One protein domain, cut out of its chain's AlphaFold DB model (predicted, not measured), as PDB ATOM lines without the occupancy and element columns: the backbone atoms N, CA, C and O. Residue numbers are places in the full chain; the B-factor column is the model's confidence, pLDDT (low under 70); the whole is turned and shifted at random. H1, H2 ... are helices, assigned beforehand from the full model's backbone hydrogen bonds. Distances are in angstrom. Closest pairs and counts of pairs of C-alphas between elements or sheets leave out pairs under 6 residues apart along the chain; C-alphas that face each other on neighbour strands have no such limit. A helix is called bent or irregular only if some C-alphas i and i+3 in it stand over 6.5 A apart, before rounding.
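Overview. This is residues 2 to 150 of the 155 residues of an uncharacterized protein of Bdellovibrio sp. CG11_big_fil_rev_8_21_14_0_20_39_38 (UniProt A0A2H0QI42). What does the model look like? Two long helices, H2 and H4, lie side by side and run opposite ways along the longest axis; near the end where H2 begins and H4 ends, a helical hairpin of H5 and H6 packs on them slantwise, H6 along H2 and the first part of H5 on the last part of H4. Short H1 sits at that same end by H6, while at the far end H3 turns aside and residues 59 to 64 stick out. What is it made of? The printed part has 149 residues with six named helices, in the order H1 to H6, and no named strand; the class is all helix. How large is it? It is loose, with a radius of gyration of the C-alphas of 19.9 A, and spans 66 by 33 by 22 A.

Arrangement. What touches the longest helix? H4, residues 62 to 95, touches H2, residues 10 to 36, at a shallow tilt of 8 degrees, opposite ways; the closest C-alphas, of Ala 29 and Leu 80, are 6.1 A apart. With residues 90 to 94 alone H4 touches residues 101 to 105 of H5, residues 99 to 122, at a steep tilt of 50 degrees; the closest C-alphas are those of Phe 94 and Ala 101, 4.9 A. How does the hairpin stand? H5 and H6, residues 127 to 149, touch at a shallow tilt of 31 degrees, opposite ways, with the C-alphas of Gly 120 and Ser 130 closest at 4.0 A. H6 touches H2 at a shallow tilt of 34 degrees, only just short of steep, with the C-alphas of Ala 17 and Val 143 closest at 5.5 A; H4 and H6 are apart. Where are the two shorter helices? H1, residues 2 to 8, only just touches residues 146 to 149 of H6, with 3 pairs of C-alphas within 8 A, the closest those of Leu 5 and Gly 146 at 6.9 A. H3, residues 39 to 51, is close to but not clearly touching H4, with the C-alphas of Phe 42 and Phe 69 closest at 7.2 A. Are the helix backbones complete? In H1, H2, H3, H4 and H6 every O i to N i+4 pair is within hydrogen-bond range; in H5 it is 19 of 20.

Along the chain. Where does the longest helix run? H4 runs 49.3 A from C-alpha 62 at (18.214, 37.132, 10.014) to C-alpha 95 at (4.380, 20.236, 54.243). How long are the others? H2 measures 38.4 A, H5 34.5 A, H6 33.2 A, H3 18.1 A and H1 10.1 A. Is H5 straight? It has a kink of 27 degrees near residue 114; it is neither bent nor irregular, but only just: C-alphas 111 and 114 are 6.1 A apart.

Size, cuts and confidence. How far does it reach? The two C-alphas farthest apart are those of Glu 3 and Gly 59, 66.8 A. Is it continuous? The printed part has no cut; no link is long, and the link from H3 to H4, 10 residues, is short but not tight. Where is confidence low? Residues 2 to 3 are under 70, and the mean pLDDT of the printed part is 93.3.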
ATOM      1  N   LYS A   2      16.219  31.039  68.904       69.56
ATOM      2  CA  LYS A   2      15.586  29.793  69.408       69.56
ATOM      3  C   LYS A   2      14.239  30.024  70.112       69.56
ATOM      4  O   LYS A   2      13.288  29.287  69.889       69.56
ATOM      5  N   GLU A   3      14.164  31.067  70.929       69.94
ATOM      6  CA  GLU A   3      12.959  31.431  71.678       69.94
ATOM      7  C   GLU A   3      11.837  31.942  70.765       69.94
ATOM      8  O   GLU A   3      10.706  31.475  70.851       69.94
ATOM      9  N   HIS A   4      12.186  32.779  69.785       76.06
ATOM     10  CA  HIS A   4      11.275  33.221  68.729       76.06
ATOM     11  C   HIS A   4      10.723  32.051  67.897       76.06
ATOM     12  O   HIS A   4       9.522  31.977  67.656       76.06
ATOM     13  N   LEU A   5      11.573  31.089  67.515       76.31
ATOM     14  CA  LEU A   5      11.133  29.888  66.801       76.31
ATOM     15  C   LEU A   5      10.143  29.071  67.647       76.31
ATOM     16  O   LEU A   5       9.074  28.726  67.147       76.31
ATOM     17  N   ARG A   6      10.429  28.855  68.944       71.19
ATOM     18  CA  ARG A   6       9.490  28.189  69.873       71.19
ATOM     19  C   ARG A   6       8.138  28.901  69.961       71.19
ATOM     20  O   ARG A   6       7.126  28.212  70.011       71.19
ATOM     21  N   GLN A   7       8.118  30.234  69.963       79.50
ATOM     22  CA  GLN A   7       6.883  31.029  70.009       79.50
ATOM     23  C   GLN A   7       6.068  30.947  68.709       79.50
ATOM     24  O   GLN A   7       4.840  30.909  68.752       79.50
ATOM     25  N   ILE A   8       6.734  30.901  67.550       83.19
ATOM     26  CA  ILE A   8       6.071  30.751  66.245       83.19
ATOM     27  C   ILE A   8       5.401  29.376  66.133       83.19
ATOM     28  O   ILE A   8       4.271  29.266  65.653       83.19
ATOM     29  N   GLY A   9       6.091  28.331  66.587       86.50
ATOM     30  CA  GLY A   9       5.622  26.957  66.481       86.50
ATOM     31  C   GLY A   9       5.817  26.357  65.084       86.50
ATOM     32  O   GLY A   9       5.911  27.040  64.064       86.50
ATOM     33  N   GLU A  10       5.859  25.029  65.037       87.69
ATOM     34  CA  GLU A  10       6.281  24.266  63.858       87.69
ATOM     35  C   GLU A  10       5.410  24.520  62.617       87.69
ATOM     36  O   GLU A  10       5.932  24.708  61.521       87.69
ATOM     37  N   LYS A  11       4.079  24.578  62.776       88.25
ATOM     38  CA  LYS A  11       3.146  24.774  61.649       88.25
ATOM     39  C   LYS A  11       3.365  26.113  60.939       88.25
ATOM     40  O   LYS A  11       3.368  26.161  59.712       88.25
ATOM     41  N   LYS A  12       3.555  27.192  61.705       92.06
ATOM     42  CA  LYS A  12       3.803  28.529  61.148       92.06
ATOM     43  C   LYS A  12       5.203  28.623  60.547       92.06
ATOM     44  O   LYS A  12       5.355  29.194  59.475       92.06
ATOM     45  N   PHE A  13       6.203  28.015  61.190       94.00
ATOM     46  CA  PHE A  13       7.547  27.928  60.621       94.00
ATOM     47  C   PHE A  13       7.538  27.231  59.257       94.00
ATOM     48  O   PHE A  13       8.133  27.741  58.315       94.00
ATOM     49  N   LEU A  14       6.824  26.108  59.132       93.69
ATOM     50  CA  LEU A  14       6.721  25.361  57.883       93.69
ATOM     51  C   LEU A  14       6.119  26.214  56.758       93.69
ATOM     52  O   LEU A  14       6.631  26.206  55.641       93.69
ATOM     53  N   LEU A  15       5.072  26.986  57.063       95.50
ATOM     54  CA  LEU A  15       4.487  27.931  56.113       95.50
ATOM     55  C   LEU A  15       5.503  28.999  55.683       95.50
ATOM     56  O   LEU A  15       5.679  29.218  54.489       95.50
ATOM     57  N   TYR A  16       6.199  29.634  56.631       95.75
ATOM     58  CA  TYR A  16       7.220  30.639  56.315       95.75
ATOM     59  C   TYR A  16       8.378  30.059  55.507       95.75
ATOM     60  O   TYR A  16       8.840  30.704  54.575       95.75
ATOM     61  N   ALA A  17       8.808  28.836  55.814       96.62
ATOM     62  CA  ALA A  17       9.837  28.149  55.050       96.62
ATOM     63  C   ALA A  17       9.421  27.970  53.586       96.62
ATOM     64  O   ALA A  17      10.182  28.331  52.695       96.62
ATOM     65  N   ILE A  18       8.197  27.495  53.336       97.75
ATOM     66  CA  ILE A  18       7.673  27.356  51.972       97.75
ATOM     67  C   ILE A  18       7.593  28.718  51.279       97.75
ATOM     68  O   ILE A  18       8.058  28.846  50.153       97.75
ATOM     69  N   LEU A  19       7.045  29.742  51.943       97.88
ATOM     70  CA  LEU A  19       6.902  31.077  51.354       97.88
ATOM     71  C   LEU A  19       8.256  31.699  50.998       97.88
ATOM     72  O   LEU A  19       8.413  32.241  49.908       97.88
ATOM     73  N   PHE A  20       9.237  31.606  51.895       98.12
ATOM     74  CA  PHE A  20      10.569  32.167  51.678       98.12
ATOM     75  C   PHE A  20      11.338  31.420  50.595       98.12
ATOM     76  O   PHE A  20      12.012  32.060  49.789       98.12
ATOM     77  N   CYS A  21      11.219  30.090  50.540       98.00
ATOM     78  CA  CYS A  21      11.847  29.320  49.476       98.00
ATOM     79  C   CYS A  21      11.184  29.577  48.122       98.00
ATOM     80  O   CYS A  21      11.879  29.885  47.160       98.00
ATOM     81  N   PHE A  22       9.853  29.584  48.066       98.00
ATOM     82  CA  PHE A  22       9.124  29.872  46.835       98.00
ATOM     83  C   PHE A  22       9.400  31.284  46.308       98.00
ATOM     84  O   PHE A  22       9.612  31.470  45.113       98.00
ATOM     85  N   PHE A  23       9.463  32.289  47.187       97.62
ATOM     86  CA  PHE A  23       9.854  33.640  46.786       97.62
ATOM     87  C   PHE A  23      11.274  33.670  46.199       97.62
ATOM     88  O   PHE A  23      11.504  34.306  45.171       97.62
ATOM     89  N   GLY A  24      12.205  32.917  46.789       97.44
ATOM     90  CA  GLY A  24      13.555  32.756  46.255       97.44
ATOM     91  C   GLY A  24      13.594  32.107  44.875       97.44
ATOM     92  O   GLY A  24      14.346  32.567  44.017       97.44
ATOM     93  N   ASP A  25      12.751  31.103  44.632       97.44
ATOM     94  CA  ASP A  25      12.631  30.472  43.316       97.44
ATOM     95  C   ASP A  25      12.156  31.478  42.258       97.44
ATOM     96  O   ASP A  25      12.702  31.516  41.158       97.44
ATOM     97  N   LEU A  26      11.190  32.342  42.594       97.38
ATOM     98  CA  LEU A  26      10.708  33.393  41.691       97.38
ATOM     99  C   LEU A  26      11.788  34.439  41.396       97.38
ATOM    100  O   LEU A  26      11.957  34.841  40.242       97.38
ATOM    101  N   VAL A  27      12.538  34.864  42.417       95.94
ATOM    102  CA  VAL A  27      13.665  35.798  42.260       95.94
ATOM    103  C   VAL A  27      14.725  35.205  41.332       95.94
ATOM    104  O   VAL A  27      15.150  35.865  40.381       95.94
ATOM    105  N   LEU A  28      15.122  33.950  41.562       95.50
ATOM    106  CA  LEU A  28      16.116  33.263  40.738       95.50
ATOM    107  C   LEU A  28      15.608  33.009  39.319       95.50
ATOM    108  O   LEU A  28      16.339  33.271  38.366       95.50
ATOM    109  N   ALA A  29      14.361  32.569  39.153       97.00
ATOM    110  CA  ALA A  29      13.764  32.357  37.839       97.00
ATOM    111  C   ALA A  29      13.716  33.661  37.035       97.00
ATOM    112  O   ALA A  29      14.108  33.683  35.868       97.00
ATOM    113  N   ARG A  30      13.308  34.771  37.664       95.44
ATOM    114  CA  ARG A  30      13.305  36.084  37.012       95.44
ATOM    115  C   ARG A  30      14.713  36.529  36.633       95.44
ATOM    116  O   ARG A  30      14.900  37.037  35.530       95.44
ATOM    117  N   TYR A  31      15.687  36.333  37.518       93.88
ATOM    118  CA  TYR A  31      17.086  36.652  37.245       93.88
ATOM    119  C   TYR A  31      17.640  35.854  36.060       93.88
ATOM    120  O   TYR A  31      18.201  36.446  35.140       93.88
ATOM    121  N   LEU A  32      17.439  34.533  36.046       94.19
ATOM    122  CA  LEU A  32      17.865  33.669  34.945       94.19
ATOM    123  C   LEU A  32      17.185  34.075  33.638       94.19
ATOM    124  O   LEU A  32      17.856  34.198  32.618       94.19
ATOM    125  N   PHE A  33      15.881  34.356  33.674       95.94
ATOM    126  CA  PHE A  33      15.160  34.823  32.498       95.94
ATOM    127  C   PHE A  33      15.758  36.116  31.941       95.94
ATOM    128  O   PHE A  33      16.118  36.160  30.775       95.94
ATOM    129  N   VAL A  34      15.925  37.153  32.765       92.50
ATOM    130  CA  VAL A  34      16.476  38.441  32.304       92.50
ATOM    131  C   VAL A  34      17.909  38.295  31.792       92.50
ATOM    132  O   VAL A  34      18.279  38.959  30.832       92.50
ATOM    133  N   LYS A  35      18.712  37.422  32.407       88.88
ATOM    134  CA  LYS A  35      20.112  37.223  32.024       88.88
ATOM    135  C   LYS A  35      20.282  36.458  30.710       88.88
ATOM    136  O   LYS A  35      21.216  36.747  29.974       88.88
ATOM    137  N   PHE A  36      19.431  35.469  30.441       89.88
ATOM    138  CA  PHE A  36      19.586  34.568  29.292       89.88
ATOM    139  C   PHE A  36      18.592  34.827  28.152       89.88
ATOM    140  O   PHE A  36      18.844  34.398  27.032       89.88
ATOM    141  N   ALA A  37      17.495  35.547  28.398       93.38
ATOM    142  CA  ALA A  37      16.563  35.997  27.361       93.38
ATOM    143  C   ALA A  37      16.932  37.383  26.795       93.38
ATOM    144  O   ALA A  37      16.069  38.094  26.281       93.38
ATOM    145  N   ASP A  38      18.201  37.778  26.907       93.81
ATOM    146  CA  ASP A  38      18.713  39.026  26.355       93.81
ATOM    147  C   ASP A  38      19.272  38.813  24.942       93.81
ATOM    148  O   ASP A  38      20.150  37.976  24.708       93.81
ATOM    149  N   ARG A  39      18.753  39.587  23.984       93.00
ATOM    150  CA  ARG A  39      19.110  39.436  22.568       93.00
ATOM    151  C   ARG A  39      20.555  39.835  22.298       93.00
ATOM    152  O   ARG A  39      21.203  39.221  21.452       93.00
ATOM    153  N   GLN A  40      21.055  40.843  23.008       92.94
ATOM    154  CA  GLN A  40      22.431  41.294  22.855       92.94
ATOM    155  C   GLN A  40      23.402  40.197  23.305       92.94
ATOM    156  O   GLN A  40      24.262  39.788  22.530       92.94
ATOM    157  N   THR A  41      23.191  39.648  24.499       89.44
ATOM    158  CA  THR A  41      23.970  38.531  25.046       89.44
ATOM    159  C   THR A  41      23.942  37.315  24.117       89.44
ATOM    160  O   THR A  41      24.979  36.698  23.876       89.44
ATOM    161  N   PHE A  42      22.780  36.980  23.544       92.62
ATOM    162  CA  PHE A  42      22.675  35.917  22.539       92.62
ATOM    163  C   PHE A  42      23.565  36.187  21.320       92.62
ATOM    164  O   PHE A  42      24.323  35.306  20.915       92.62
ATOM    165  N   ASN A  43      23.502  37.396  20.756       92.06
ATOM    166  CA  ASN A  43      24.303  37.752  19.589       92.06
ATOM    167  C   ASN A  43      25.808  37.703  19.904       92.06
ATOM    168  O   ASN A  43      26.573  37.160  19.111       92.06
ATOM    169  N   GLU A  44      26.222  38.205  21.071       91.06
ATOM    170  CA  GLU A  44      27.617  38.169  21.528       91.06
ATOM    171  C   GLU A  44      28.124  36.726  21.681       91.06
ATOM    172  O   GLU A  44      29.185  36.377  21.161       91.06
ATOM    173  N   MET A  45      27.350  35.854  22.337       89.69
ATOM    174  CA  MET A  45      27.714  34.441  22.508       89.69
ATOM    175  C   MET A  45      27.773  33.693  21.176       89.69
ATOM    176  O   MET A  45      28.693  32.904  20.951       89.69
ATOM    177  N   LEU A  46      26.812  33.944  20.286       90.81
ATOM    178  CA  LEU A  46      26.787  33.327  18.967       90.81
ATOM    179  C   LEU A  46      27.975  33.792  18.121       90.81
ATOM    180  O   LEU A  46      28.619  32.969  17.480       90.81
ATOM    181  N   GLN A  47      28.328  35.077  18.167       91.00
ATOM    182  CA  GLN A  47      29.492  35.595  17.455       91.00
ATOM    183  C   GLN A  47      30.799  34.980  17.971       91.00
ATOM    184  O   GLN A  47      31.645  34.593  17.169       91.00
ATOM    185  N   ILE A  48      30.957  34.820  19.289       90.56
ATOM    186  CA  ILE A  48      32.115  34.119  19.872       90.56
ATOM    187  C   ILE A  48      32.195  32.676  19.349       90.56
ATOM    188  O   ILE A  48      33.268  32.224  18.942       90.56
ATOM    189  N   ALA A  49      31.066  31.964  19.324       89.88
ATOM    190  CA  ALA A  49      31.002  30.594  18.826       89.88
ATOM    191  C   ALA A  49      31.338  30.500  17.327       89.88
ATOM    192  O   ALA A  49      32.138  29.655  16.932       89.88
ATOM    193  N   LEU A  50      30.790  31.387  16.497       89.88
ATOM    194  CA  LEU A  50      31.054  31.416  15.056       89.88
ATOM    195  C   LEU A  50      32.512  31.773  14.737       89.88
ATOM    196  O   LEU A  50      33.138  31.099  13.917       89.88
ATOM    197  N   ASN A  51      33.091  32.741  15.454       89.62
ATOM    198  CA  ASN A  51      34.495  33.124  15.299       89.62
ATOM    199  C   ASN A  51      35.442  31.945  15.575       89.62
ATOM    200  O   ASN A  51      36.455  31.798  14.896       89.62
ATOM    201  N   SER A  52      35.101  31.068  16.529       89.44
ATOM    202  CA  SER A  52      35.888  29.853  16.805       89.44
ATOM    203  C   SER A  52      35.874  28.825  15.666       89.44
ATOM    204  O   SER A  52      36.729  27.945  15.626       89.44
ATOM    205  N   GLN A  53      34.929  28.953  14.730       88.06
ATOM    206  CA  GLN A  53      34.788  28.099  13.550       88.06
ATOM    207  C   GLN A  53      35.213  28.805  12.251       88.06
ATOM    208  O   GLN A  53      35.116  28.211  11.182       88.06
ATOM    209  N   GLY A  54      35.689  30.055  12.328       87.12
ATOM    210  CA  GLY A  54      36.046  30.851  11.150       87.12
ATOM    211  C   GLY A  54      34.842  31.319  10.322       87.12
ATOM    212  O   GLY A  54      35.007  31.656   9.153       87.12
ATOM    213  N   THR A  55      33.644  31.333  10.912       85.12
ATOM    214  CA  THR A  55      32.398  31.745  10.253       85.12
ATOM    215  C   THR A  55      31.991  33.137  10.725       85.12
ATOM    216  O   THR A  55      32.104  33.452  11.908       85.12
ATOM    217  N   GLU A  56      31.464  33.967   9.825       85.31
ATOM    218  CA  GLU A  56      30.908  35.275  10.179       85.31
ATOM    219  C   GLU A  56      29.383  35.231  10.331       85.31
ATOM    220  O   GLU A  56      28.672  34.575   9.571       85.31
ATOM    221  N   MET A  57      28.864  36.002  11.287       81.81
ATOM    222  CA  MET A  57      27.423  36.132  11.534       81.81
ATOM    223  C   MET A  57      26.667  36.770  10.356       81.81
ATOM    224  O   MET A  57      25.486  36.498  10.163       81.81
ATOM    225  N   SER A  58      27.359  37.583   9.551       83.25
ATOM    226  CA  SER A  58      26.846  38.247   8.344       83.25
ATOM    227  C   SER A  58      26.330  37.266   7.282       83.25
ATOM    228  O   SER A  58      25.474  37.634   6.480       83.25
ATOM    229  N   GLY A  59      26.820  36.021   7.289       82.75
ATOM    230  CA  GLY A  59      26.400  34.963   6.369       82.75
ATOM    231  C   GLY A  59      25.128  34.217   6.782       82.75
ATOM    232  O   GLY A  59      24.666  33.362   6.029       82.75
ATOM    233  N   ILE A  60      24.561  34.505   7.959       87.31
ATOM    234  CA  ILE A  60      23.367  33.828   8.480       87.31
ATOM    235  C   ILE A  60      22.135  34.685   8.195       87.31
ATOM    236  O   ILE A  60      22.120  35.885   8.476       87.31
ATOM    237  N   ALA A  61      21.074  34.074   7.666       91.44
ATOM    238  CA  ALA A  61      19.827  34.787   7.437       91.44
ATOM    239  C   ALA A  61      19.240  35.278   8.769       91.44
ATOM    240  O   ALA A  61      19.140  34.531   9.743       91.44
ATOM    241  N   GLN A  62      18.787  36.533   8.805       90.06
ATOM    242  CA  GLN A  62      18.214  37.132  10.014       90.06
ATOM    243  C   GLN A  62      17.034  36.314  10.572       90.06
ATOM    244  O   GLN A  62      16.887  36.191  11.786       90.06
ATOM    245  N   ALA A  63      16.243  35.697   9.688       93.25
ATOM    246  CA  ALA A  63      15.146  34.810  10.067       93.25
ATOM    247  C   ALA A  63      15.623  33.588  10.874       93.25
ATOM    248  O   ALA A  63      14.963  33.204  11.839       93.25
ATOM    249  N   ASP A  64      16.784  33.019  10.539       92.19
ATOM    250  CA  ASP A  64      17.353  31.878  11.263       92.19
ATOM    251  C   ASP A  64      17.865  32.303  12.644       92.19
ATOM    252  O   ASP A  64      17.695  31.581  13.630       92.19
ATOM    253  N   LEU A  65      18.436  33.510  12.747       92.56
ATOM    254  CA  LEU A  65      18.861  34.093  14.022       92.56
ATOM    255  C   LEU A  65      17.669  34.353  14.948       92.56
ATOM    256  O   LEU A  65      17.730  34.042  16.139       92.56
ATOM    257  N   ASP A  66      16.582  34.901  14.408       94.62
ATOM    258  CA  ASP A  66      15.347  35.154  15.151       94.62
ATOM    259  C   ASP A  66      14.690  33.849  15.610       94.62
ATOM    260  O   ASP A  66      14.312  33.731  16.779       94.62
ATOM    261  N   ALA A  67      14.609  32.847  14.730       95.31
ATOM    262  CA  ALA A  67      14.073  31.530  15.066       95.31
ATOM    263  C   ALA A  67      14.905  30.838  16.156       95.31
ATOM    264  O   ALA A  67      14.349  30.302  17.118       95.31
ATOM    265  N   THR A  68      16.234  30.902  16.054       94.00
ATOM    266  CA  THR A  68      17.151  30.324  17.047       94.00
ATOM    267  C   THR A  68      17.020  31.020  18.399       94.00
ATOM    268  O   THR A  68      16.911  30.356  19.431       94.00
ATOM    269  N   PHE A  69      16.968  32.354  18.414       95.44
ATOM    270  CA  PHE A  69      16.761  33.111  19.645       95.44
ATOM    271  C   PHE A  69      15.410  32.781  20.292       95.44
ATOM    272  O   PHE A  69      15.351  32.494  21.489       95.44
ATOM    273  N   ALA A  70      14.330  32.747  19.507       96.12
ATOM    274  CA  ALA A  70      13.004  32.379  19.997       96.12
ATOM    275  C   ALA A  70      12.983  30.956  20.580       96.12
ATOM    276  O   ALA A  70      12.392  30.731  21.639       96.12
ATOM    277  N   LEU A  71      13.667  30.005  19.937       95.94
ATOM    278  CA  LEU A  71      13.810  28.640  20.441       95.94
ATOM    279  C   LEU A  71      14.514  28.611  21.805       95.94
ATOM    280  O   LEU A  71      14.035  27.936  22.720       95.94
ATOM    281  N   ILE A  72      15.605  29.364  21.971       94.44
ATOM    282  CA  ILE A  72      16.335  29.468  23.244       94.44
ATOM    283  C   ILE A  72      15.441  30.060  24.336       94.44
ATOM    284  O   ILE A  72      15.350  29.490  25.423       94.44
ATOM    285  N   VAL A  73      14.740  31.161  24.049       96.62
ATOM    286  CA  VAL A  73      13.848  31.819  25.018       96.62
ATOM    287  C   VAL A  73      12.706  30.891  25.440       96.62
ATOM    288  O   VAL A  73      12.432  30.757  26.634       96.62
ATOM    289  N   ASN A  74      12.071  30.201  24.491       97.31
ATOM    290  CA  ASN A  74      10.993  29.256  24.785       97.31
ATOM    291  C   ASN A  74      11.492  28.053  25.594       97.31
ATOM    292  O   ASN A  74      10.833  27.624  26.542       97.31
ATOM    293  N   THR A  75      12.679  27.544  25.267       97.00
ATOM    294  CA  THR A  75      13.314  26.449  26.008       97.00
ATOM    295  C   THR A  75      13.649  26.876  27.437       97.00
ATOM    296  O   THR A  75      13.353  26.153  28.387       97.00
ATOM    297  N   LEU A  76      14.192  28.083  27.616       96.75
ATOM    298  CA  LEU A  76      14.458  28.660  28.931       96.75
ATOM    299  C   LEU A  76      13.172  28.785  29.757       96.75
ATOM    300  O   LEU A  76      13.142  28.345  30.905       96.75
ATOM    301  N   LEU A  77      12.100  29.334  29.179       97.69
ATOM    302  CA  LEU A  77      10.798  29.442  29.845       97.69
ATOM    303  C   LEU A  77      10.239  28.077  30.250       97.69
ATOM    304  O   LEU A  77       9.738  27.928  31.367       97.69
ATOM    305  N   PHE A  78      10.355  27.080  29.375       98.12
ATOM    306  CA  PHE A  78       9.934  25.715  29.664       98.12
ATOM    307  C   PHE A  78      10.692  25.137  30.865       98.12
ATOM    308  O   PHE A  78      10.064  24.669  31.817       98.12
ATOM    309  N   PHE A  79      12.026  25.235  30.881       97.75
ATOM    310  CA  PHE A  79      12.834  24.733  31.994       97.75
ATOM    311  C   PHE A  79      12.593  25.492  33.300       97.75
ATOM    312  O   PHE A  79      12.502  24.861  34.351       97.75
ATOM    313  N   LEU A  80      12.445  26.819  33.254       97.81
ATOM    314  CA  LEU A  80      12.109  27.611  34.440       97.81
ATOM    315  C   LEU A  80      10.743  27.210  35.005       97.81
ATOM    316  O   LEU A  80      10.608  27.037  36.213       97.81
ATOM    317  N   THR A  81       9.750  26.991  34.141       97.81
ATOM    318  CA  THR A  81       8.417  26.526  34.553       97.81
ATOM    319  C   THR A  81       8.486  25.137  35.181       97.81
ATOM    320  O   THR A  81       7.942  24.919  36.263       97.81
ATOM    321  N   LEU A  82       9.196  24.203  34.541       98.00
ATOM    322  CA  LEU A  82       9.376  22.848  35.055       98.00
ATOM    323  C   LEU A  82      10.090  22.853  36.411       98.00
ATOM    324  O   LEU A  82       9.675  22.145  37.328       98.00
ATOM    325  N   MET A  83      11.122  23.683  36.559       97.06
ATOM    326  CA  MET A  83      11.825  23.881  37.822       97.06
ATOM    327  C   MET A  83      10.859  24.363  38.911       97.06
ATOM    328  O   MET A  83      10.740  23.696  39.936       97.06
ATOM    329  N   ILE A  84      10.070  25.417  38.670       97.75
ATOM    330  CA  ILE A  84       9.077  25.898  39.645       97.75
ATOM    331  C   ILE A  84       8.083  24.795  40.040       97.75
ATOM    332  O   ILE A  84       7.791  24.623  41.223       97.75
ATOM    333  N   LEU A  85       7.594  24.000  39.083       98.00
ATOM    334  CA  LEU A  85       6.688  22.885  39.374       98.00
ATOM    335  C   LEU A  85       7.345  21.819  40.262       98.00
ATOM    336  O   LEU A  85       6.730  21.360  41.227       98.00
ATOM    337  N   LEU A  86       8.599  21.450  39.989       97.81
ATOM    338  CA  LEU A  86       9.350  20.503  40.818       97.81
ATOM    339  C   LEU A  86       9.562  21.033  42.243       97.81
ATOM    340  O   LEU A  86       9.449  20.271  43.208       97.81
ATOM    341  N   HIS A  87       9.823  22.330  42.398       97.62
ATOM    342  CA  HIS A  87       9.928  22.972  43.708       97.62
ATOM    343  C   HIS A  87       8.586  22.937  44.456       97.62
ATOM    344  O   HIS A  87       8.542  22.514  45.611       97.62
ATOM    345  N   LEU A  88       7.471  23.260  43.789       97.88
ATOM    346  CA  LEU A  88       6.126  23.181  44.376       97.88
ATOM    347  C   LEU A  88       5.771  21.765  44.852       97.88
ATOM    348  O   LEU A  88       5.229  21.601  45.947       97.88
ATOM    349  N   ILE A  89       6.119  20.736  44.072       98.12
ATOM    350  CA  ILE A  89       5.942  19.332  44.469       98.12
ATOM    351  C   ILE A  89       6.753  19.035  45.738       98.12
ATOM    352  O   ILE A  89       6.223  18.467  46.697       98.12
ATOM    353  N   ASN A  90       8.018  19.461  45.787       97.69
ATOM    354  CA  ASN A  90       8.844  19.301  46.981       97.69
ATOM    355  C   ASN A  90       8.261  20.046  48.188       97.69
ATOM    356  O   ASN A  90       8.233  19.479  49.277       97.69
ATOM    357  N   TYR A  91       7.725  21.257  48.019       97.38
ATOM    358  CA  TYR A  91       7.077  22.007  49.101       97.38
ATOM    359  C   TYR A  91       5.809  21.333  49.614       97.38
ATOM    360  O   TYR A  91       5.577  21.306  50.824       97.38
ATOM    361  N   PHE A  92       5.022  20.720  48.732       97.31
ATOM    362  CA  PHE A  92       3.886  19.902  49.142       97.31
ATOM    363  C   PHE A  92       4.335  18.712  50.005       97.31
ATOM    364  O   PHE A  92       3.804  18.485  51.091       97.31
ATOM    365  N   PHE A  93       5.359  17.967  49.587       96.69
ATOM    366  CA  PHE A  93       5.875  16.852  50.390       96.69
ATOM    367  C   PHE A  93       6.563  17.306  51.681       96.69
ATOM    368  O   PHE A  93       6.460  16.636  52.712       96.69
ATOM    369  N   PHE A  94       7.209  18.466  51.648       95.12
ATOM    370  CA  PHE A  94       7.785  19.121  52.809       95.12
ATOM    371  C   PHE A  94       6.697  19.486  53.824       95.12
ATOM    372  O   PHE A  94       6.852  19.208  55.011       95.12
ATOM    373  N   SER A  95       5.534  19.971  53.373       94.38
ATOM    374  CA  SER A  95       4.380  20.236  54.243       94.38
ATOM    375  C   SER A  95       3.770  18.978  54.857       94.38
ATOM    376  O   SER A  95       3.132  19.039  55.910       94.38
ATOM    377  N   LYS A  96       3.986  17.825  54.222       93.25
ATOM    378  CA  LYS A  96       3.651  16.493  54.744       93.25
ATOM    379  C   LYS A  96       4.797  15.860  55.544       93.25
ATOM    380  O   LYS A  96       4.707  14.678  55.869       93.25
ATOM    381  N   LYS A  97       5.850  16.627  55.862       91.12
ATOM    382  CA  LYS A  97       7.023  16.214  56.648       91.12
ATOM    383  C   LYS A  97       7.730  14.971  56.093       91.12
ATOM    384  O   LYS A  97       8.149  14.096  56.844       91.12
ATOM    385  N   LYS A  98       7.832  14.845  54.765       92.94
ATOM    386  CA  LYS A  98       8.568  13.732  54.144       92.94
ATOM    387  C   LYS A  98      10.081  13.962  54.223       92.94
ATOM    388  O   LYS A  98      10.559  15.039  53.873       92.94
ATOM    389  N   ASN A  99      10.838  12.926  54.604       90.44
ATOM    390  CA  ASN A  99      12.292  13.013  54.826       90.44
ATOM    391  C   ASN A  99      13.074  13.474  53.587       90.44
ATOM    392  O   ASN A  99      13.962  14.315  53.703       90.44
ATOM    393  N   PHE A 100      12.735  12.978  52.392       93.44
ATOM    394  CA  PHE A 100      13.421  13.405  51.165       93.44
ATOM    395  C   PHE A 100      13.219  14.905  50.895       93.44
ATOM    396  O   PHE A 100      14.172  15.602  50.560       93.44
ATOM    397  N   ALA A 101      12.004  15.417  51.115       95.06
ATOM    398  CA  ALA A 101      11.678  16.822  50.918       95.06
ATOM    399  C   ALA A 101      12.354  17.703  51.977       95.06
ATOM    400  O   ALA A 101      12.820  18.794  51.672       95.06
ATOM    401  N   PHE A 102      12.480  17.212  53.215       94.06
ATOM    402  CA  PHE A 102      13.269  17.878  54.251       94.06
ATOM    403  C   PHE A 102      14.740  18.012  53.850       94.06
ATOM    404  O   PHE A 102      15.297  19.106  53.940       94.06
ATOM    405  N   ARG A 103      15.364  16.929  53.365       93.94
ATOM    406  CA  ARG A 103      16.755  16.949  52.878       93.94
ATOM    407  C   ARG A 103      16.920  17.884  51.686       93.94
ATOM    408  O   ARG A 103      17.869  18.661  51.662       93.94
ATOM    409  N   TYR A 104      15.969  17.858  50.755       96.19
ATOM    410  CA  TYR A 104      15.933  18.762  49.611       96.19
ATOM    411  C   TYR A 104      15.888  20.233  50.044       96.19
ATOM    412  O   TYR A 104      16.776  20.997  49.677       96.19
ATOM    413  N   VAL A 105      14.917  20.627  50.880       96.62
ATOM    414  CA  VAL A 105      14.802  22.018  51.350       96.62
ATOM    415  C   VAL A 105      16.023  22.406  52.179       96.62
ATOM    416  O   VAL A 105      16.524  23.513  52.029       96.62
ATOM    417  N   THR A 106      16.553  21.498  53.001       95.94
ATOM    418  CA  THR A 106      17.789  21.729  53.762       95.94
ATOM    419  C   THR A 106      18.953  22.054  52.825       95.94
ATOM    420  O   THR A 106      19.608  23.076  53.011       95.94
ATOM    421  N   ALA A 107      19.183  21.242  51.790       96.00
ATOM    422  CA  ALA A 107      20.223  21.503  50.798       96.00
ATOM    423  C   ALA A 107      19.985  22.833  50.065       96.00
ATOM    424  O   ALA A 107      20.905  23.645  49.960       96.00
ATOM    425  N   LEU A 108      18.742  23.087  49.639       96.50
ATOM    426  CA  LEU A 108      18.342  24.316  48.956       96.50
ATOM    427  C   LEU A 108      18.712  25.557  49.772       96.50
ATOM    428  O   LEU A 108      19.333  26.469  49.240       96.50
ATOM    429  N   VAL A 109      18.375  25.599  51.063       97.25
ATOM    430  CA  VAL A 109      18.613  26.794  51.885       97.25
ATOM    431  C   VAL A 109      20.065  26.933  52.335       97.25
ATOM    432  O   VAL A 109      20.550  28.055  52.473       97.25
ATOM    433  N   TRP A 110      20.784  25.820  52.519       96.25
ATOM    434  CA  TRP A 110      22.211  25.843  52.856       96.25
ATOM    435  C   TRP A 110      23.086  26.298  51.695       96.25
ATOM    436  O   TRP A 110      24.064  27.001  51.928       96.25
ATOM    437  N   VAL A 111      22.734  25.937  50.461       96.38
ATOM    438  CA  VAL A 111      23.422  26.434  49.261       96.38
ATOM    439  C   VAL A 111      22.907  27.824  48.891       96.38
ATOM    440  O   VAL A 111      23.690  28.726  48.593       96.38
ATOM    441  N   GLY A 112      21.591  28.019  48.946       95.88
ATOM    442  CA  GLY A 112      20.917  29.245  48.536       95.88
ATOM    443  C   GLY A 112      21.285  30.449  49.393       95.88
ATOM    444  O   GLY A 112      21.481  31.527  48.844       95.88
ATOM    445  N   SER A 113      21.436  30.277  50.710       97.44
ATOM    446  CA  SER A 113      21.812  31.363  51.626       97.44
ATOM    447  C   SER A 113      23.140  32.042  51.240       97.44
ATOM    448  O   SER A 113      23.105  33.214  50.849       97.44
ATOM    449  N   PRO A 114      24.299  31.348  51.245       97.69
ATOM    450  CA  PRO A 114      25.565  31.961  50.857       97.69
ATOM    451  C   PRO A 114      25.572  32.384  49.385       97.69
ATOM    452  O   PRO A 114      26.052  33.472  49.079       97.69
ATOM    453  N   SER A 115      24.986  31.591  48.480       96.62
ATOM    454  CA  SER A 115      24.983  31.914  47.046       96.62
ATOM    455  C   SER A 115      24.213  33.199  46.744       96.62
ATOM    456  O   SER A 115      24.695  34.030  45.979       96.62
ATOM    457  N   CYS A 116      23.047  33.408  47.368       97.25
ATOM    458  CA  CYS A 116      22.273  34.635  47.182       97.25
ATOM    459  C   CYS A 116      22.995  35.842  47.780       97.25
ATOM    460  O   CYS A 116      23.032  36.890  47.148       97.25
ATOM    461  N   ILE A 117      23.643  35.708  48.942       97.31
ATOM    462  CA  ILE A 117      24.440  36.807  49.507       97.31
ATOM    463  C   ILE A 117      25.595  37.169  48.566       97.31
ATOM    464  O   ILE A 117      25.762  38.339  48.229       97.31
ATOM    465  N   MET A 118      26.361  36.180  48.097       97.38
ATOM    466  CA  MET A 118      27.478  36.408  47.173       97.38
ATOM    467  C   MET A 118      27.015  37.033  45.855       97.38
ATOM    468  O   MET A 118      27.649  37.963  45.359       97.38
ATOM    469  N   LEU A 119      25.887  36.567  45.313       95.44
ATOM    470  CA  LEU A 119      25.289  37.144  44.114       95.44
ATOM    471  C   LEU A 119      24.818  38.581  44.364       95.44
ATOM    472  O   LEU A 119      25.068  39.460  43.554       95.44
ATOM    473  N   GLY A 120      24.203  38.872  45.509       96.25
ATOM    474  CA  GLY A 120      23.813  40.236  45.858       96.25
ATOM    475  C   GLY A 120      25.009  41.185  45.960       96.25
ATOM    476  O   GLY A 120      24.947  42.308  45.457       96.25
ATOM    477  N   LEU A 121      26.125  40.726  46.534       96.50
ATOM    478  CA  LEU A 121      27.362  41.508  46.628       96.50
ATOM    479  C   LEU A 121      27.992  41.794  45.256       96.50
ATOM    480  O   LEU A 121      28.535  42.881  45.058       96.50
ATOM    481  N   SER A 122      27.882  40.879  44.285       95.88
ATOM    482  CA  SER A 122      28.398  41.123  42.928       95.88
ATOM    483  C   SER A 122      27.598  42.186  42.160       95.88
ATOM    484  O   SER A 122      28.130  42.812  41.243       95.88
ATOM    485  N   TYR A 123      26.360  42.467  42.580       94.06
ATOM    486  CA  TYR A 123      25.478  43.480  41.997       94.06
ATOM    487  C   TYR A 123      25.436  44.804  42.780       94.06
ATOM    488  O   TYR A 123      24.467  45.544  42.653       94.06
ATOM    489  N   VAL A 124      26.475  45.172  43.543       93.00
ATOM    490  CA  VAL A 124      26.490  46.415  44.359       93.00
ATOM    491  C   VAL A 124      26.173  47.699  43.568       93.00
ATOM    492  O   VAL A 124      25.621  48.650  44.115       93.00
ATOM    493  N   ARG A 125      26.462  47.722  42.258       93.56
ATOM    494  CA  ARG A 125      26.137  48.844  41.352       93.56
ATOM    495  C   ARG A 125      24.658  48.907  40.946       93.56
ATOM    496  O   ARG A 125      24.216  49.917  40.412       93.56
ATOM    497  N   MET A 126      23.898  47.845  41.197       93.00
ATOM    498  CA  MET A 126      22.457  47.735  40.975       93.00
ATOM    499  C   MET A 126      21.772  47.535  42.337       93.00
ATOM    500  O   MET A 126      21.445  46.402  42.703       93.00
ATOM    501  N   PRO A 127      21.547  48.613  43.113       92.06
ATOM    502  CA  PRO A 127      21.226  48.520  44.539       92.06
ATOM    503  C   PRO A 127      19.960  47.706  44.825       92.06
ATOM    504  O   PRO A 127      19.921  46.950  45.790       92.06
ATOM    505  N   ILE A 128      18.950  47.796  43.954       94.38
ATOM    506  CA  ILE A 128      17.705  47.029  44.095       94.38
ATOM    507  C   ILE A 128      17.965  45.525  43.927       94.38
ATOM    508  O   ILE A 128      17.523  44.731  44.752       94.38
ATOM    509  N   VAL A 129      18.710  45.125  42.891       93.31
ATOM    510  CA  VAL A 129      19.043  43.712  42.629       93.31
ATOM    511  C   VAL A 129      19.912  43.152  43.755       93.31
ATOM    512  O   VAL A 129      19.633  42.071  44.269       93.31
ATOM    513  N   SER A 130      20.916  43.923  44.182       96.12
ATOM    514  CA  SER A 130      21.776  43.585  45.317       96.12
ATOM    515  C   SER A 130      20.961  43.322  46.584       96.12
ATOM    516  O   SER A 130      21.088  42.259  47.197       96.12
ATOM    517  N   LEU A 131      20.065  44.250  46.935       97.12
ATOM    518  CA  LEU A 131      19.227  44.150  48.124       97.12
ATOM    519  C   LEU A 131      18.304  42.929  48.075       97.12
ATOM    520  O   LEU A 131      18.224  42.204  49.062       97.12
ATOM    521  N   ILE A 132      17.644  42.675  46.939       97.12
ATOM    522  CA  ILE A 132      16.748  41.519  46.773       97.12
ATOM    523  C   ILE A 132      17.495  40.214  47.065       97.12
ATOM    524  O   ILE A 132      17.008  39.386  47.835       97.12
ATOM    525  N   PHE A 133      18.693  40.041  46.507       97.69
ATOM    526  CA  PHE A 133      19.485  38.832  46.712       97.69
ATOM    527  C   PHE A 133      20.032  38.700  48.137       97.69
ATOM    528  O   PHE A 133      19.991  37.608  48.706       97.69
ATOM    529  N   ILE A 134      20.481  39.796  48.754       97.81
ATOM    530  CA  ILE A 134      20.937  39.782  50.152       97.81
ATOM    531  C   ILE A 134      19.779  39.420  51.089       97.81
ATOM    532  O   ILE A 134      19.925  38.534  51.932       97.81
ATOM    533  N   VAL A 135      18.615  40.054  50.916       98.00
ATOM    534  CA  VAL A 135      17.410  39.754  51.703       98.00
ATOM    535  C   VAL A 135      17.001  38.299  51.508       98.00
ATOM    536  O   VAL A 135      16.772  37.602  52.494       98.00
ATOM    537  N   GLN A 136      16.989  37.799  50.270       98.19
ATOM    538  CA  GLN A 136      16.678  36.398  50.001       98.19
ATOM    539  C   GLN A 136      17.670  35.441  50.677       98.19
ATOM    540  O   GLN A 136      17.263  34.430  51.248       98.19
ATOM    541  N   GLY A 137      18.964  35.767  50.673       97.94
ATOM    542  CA  GLY A 137      19.980  34.993  51.384       97.94
ATOM    543  C   GLY A 137      19.735  34.947  52.896       97.94
ATOM    544  O   GLY A 137      19.814  33.881  53.505       97.94
ATOM    545  N   ILE A 138      19.335  36.072  53.498       97.88
ATOM    546  CA  ILE A 138      18.947  36.138  54.915       97.88
ATOM    547  C   ILE A 138      17.697  35.289  55.188       97.88
ATOM    548  O   ILE A 138      17.667  34.557  56.180       97.88
ATOM    549  N   LEU A 139      16.686  35.336  54.313       98.00
ATOM    550  CA  LEU A 139      15.481  34.506  54.429       98.00
ATOM    551  C   LEU A 139      15.825  33.012  54.366       98.00
ATOM    552  O   LEU A 139      15.371  32.243  55.216       98.00
ATOM    553  N   TYR A 140      16.693  32.598  53.441       98.06
ATOM    554  CA  TYR A 140      17.212  31.230  53.407       98.06
ATOM    555  C   TYR A 140      17.981  30.866  54.679       98.06
ATOM    556  O   TYR A 140      17.764  29.792  55.237       98.06
ATOM    557  N   GLY A 141      18.814  31.771  55.201       97.00
ATOM    558  CA  GLY A 141      19.500  31.582  56.479       97.00
ATOM    559  C   GLY A 141      18.536  31.382  57.655       97.00
ATOM    560  O   GLY A 141      18.754  30.506  58.497       97.00
ATOM    561  N   TYR A 142      17.432  32.133  57.689       96.00
ATOM    562  CA  TYR A 142      16.367  31.952  58.677       96.00
ATOM    563  C   TYR A 142      15.745  30.551  58.583       96.00
ATOM    564  O   TYR A 142      15.609  29.871  59.605       96.00
ATOM    565  N   VAL A 143      15.424  30.085  57.370       96.38
ATOM    566  CA  VAL A 143      14.877  28.736  57.158       96.38
ATOM    567  C   VAL A 143      15.886  27.665  57.569       96.38
ATOM    568  O   VAL A 143      15.538  26.795  58.365       96.38
ATOM    569  N   ALA A 144      17.143  27.762  57.130       94.81
ATOM    570  CA  ALA A 144      18.214  26.829  57.493       94.81
ATOM    571  C   ALA A 144      18.342  26.684  59.015       94.81
ATOM    572  O   ALA A 144      18.404  25.578  59.562       94.81
ATOM    573  N   ARG A 145      18.305  27.815  59.729       92.38
ATOM    574  CA  ARG A 145      18.374  27.820  61.188       92.38
ATOM    575  C   ARG A 145      17.122  27.240  61.839       92.38
ATOM    576  O   ARG A 145      17.233  26.592  62.881       92.38
ATOM    577  N   GLY A 146      15.949  27.456  61.259       91.44
ATOM    578  CA  GLY A 146      14.707  26.851  61.722       91.44
ATOM    579  C   GLY A 146      14.689  25.330  61.564       91.44
ATOM    580  O   GLY A 146      14.336  24.639  62.517       91.44
ATOM    581  N   LEU A 147      15.182  24.798  60.439       91.50
ATOM    582  CA  LEU A 147      15.281  23.350  60.200       91.50
ATOM    583  C   LEU A 147      16.218  22.651  61.186       91.50
ATOM    584  O   LEU A 147      15.941  21.532  61.605       91.50
ATOM    585  N   TRP A 148      17.272  23.333  61.641       86.62
ATOM    586  CA  TRP A 148      18.132  22.817  62.712       86.62
ATOM    587  C   TRP A 148      17.387  22.646  64.046       86.62
ATOM    588  O   TRP A 148      17.702  21.754  64.831       86.62
ATOM    589  N   ASN A 149      16.418  23.520  64.341       83.44
ATOM    590  CA  ASN A 149      15.648  23.475  65.591       83.44
ATOM    591  C   ASN A 149      14.409  22.570  65.498       83.44
ATOM    592  O   ASN A 149      13.940  22.094  66.530       83.44
ATOM    593  N   TYR A 150      13.920  22.302  64.286       83.38
ATOM    594  CA  TYR A 150      12.835  21.361  63.995       83.38
ATOM    595  C   TYR A 150      13.324  20.216  63.091       83.38
ATOM    596  O   TYR A 150      12.862  20.101  61.954       83.38
TER     597      TYR A 150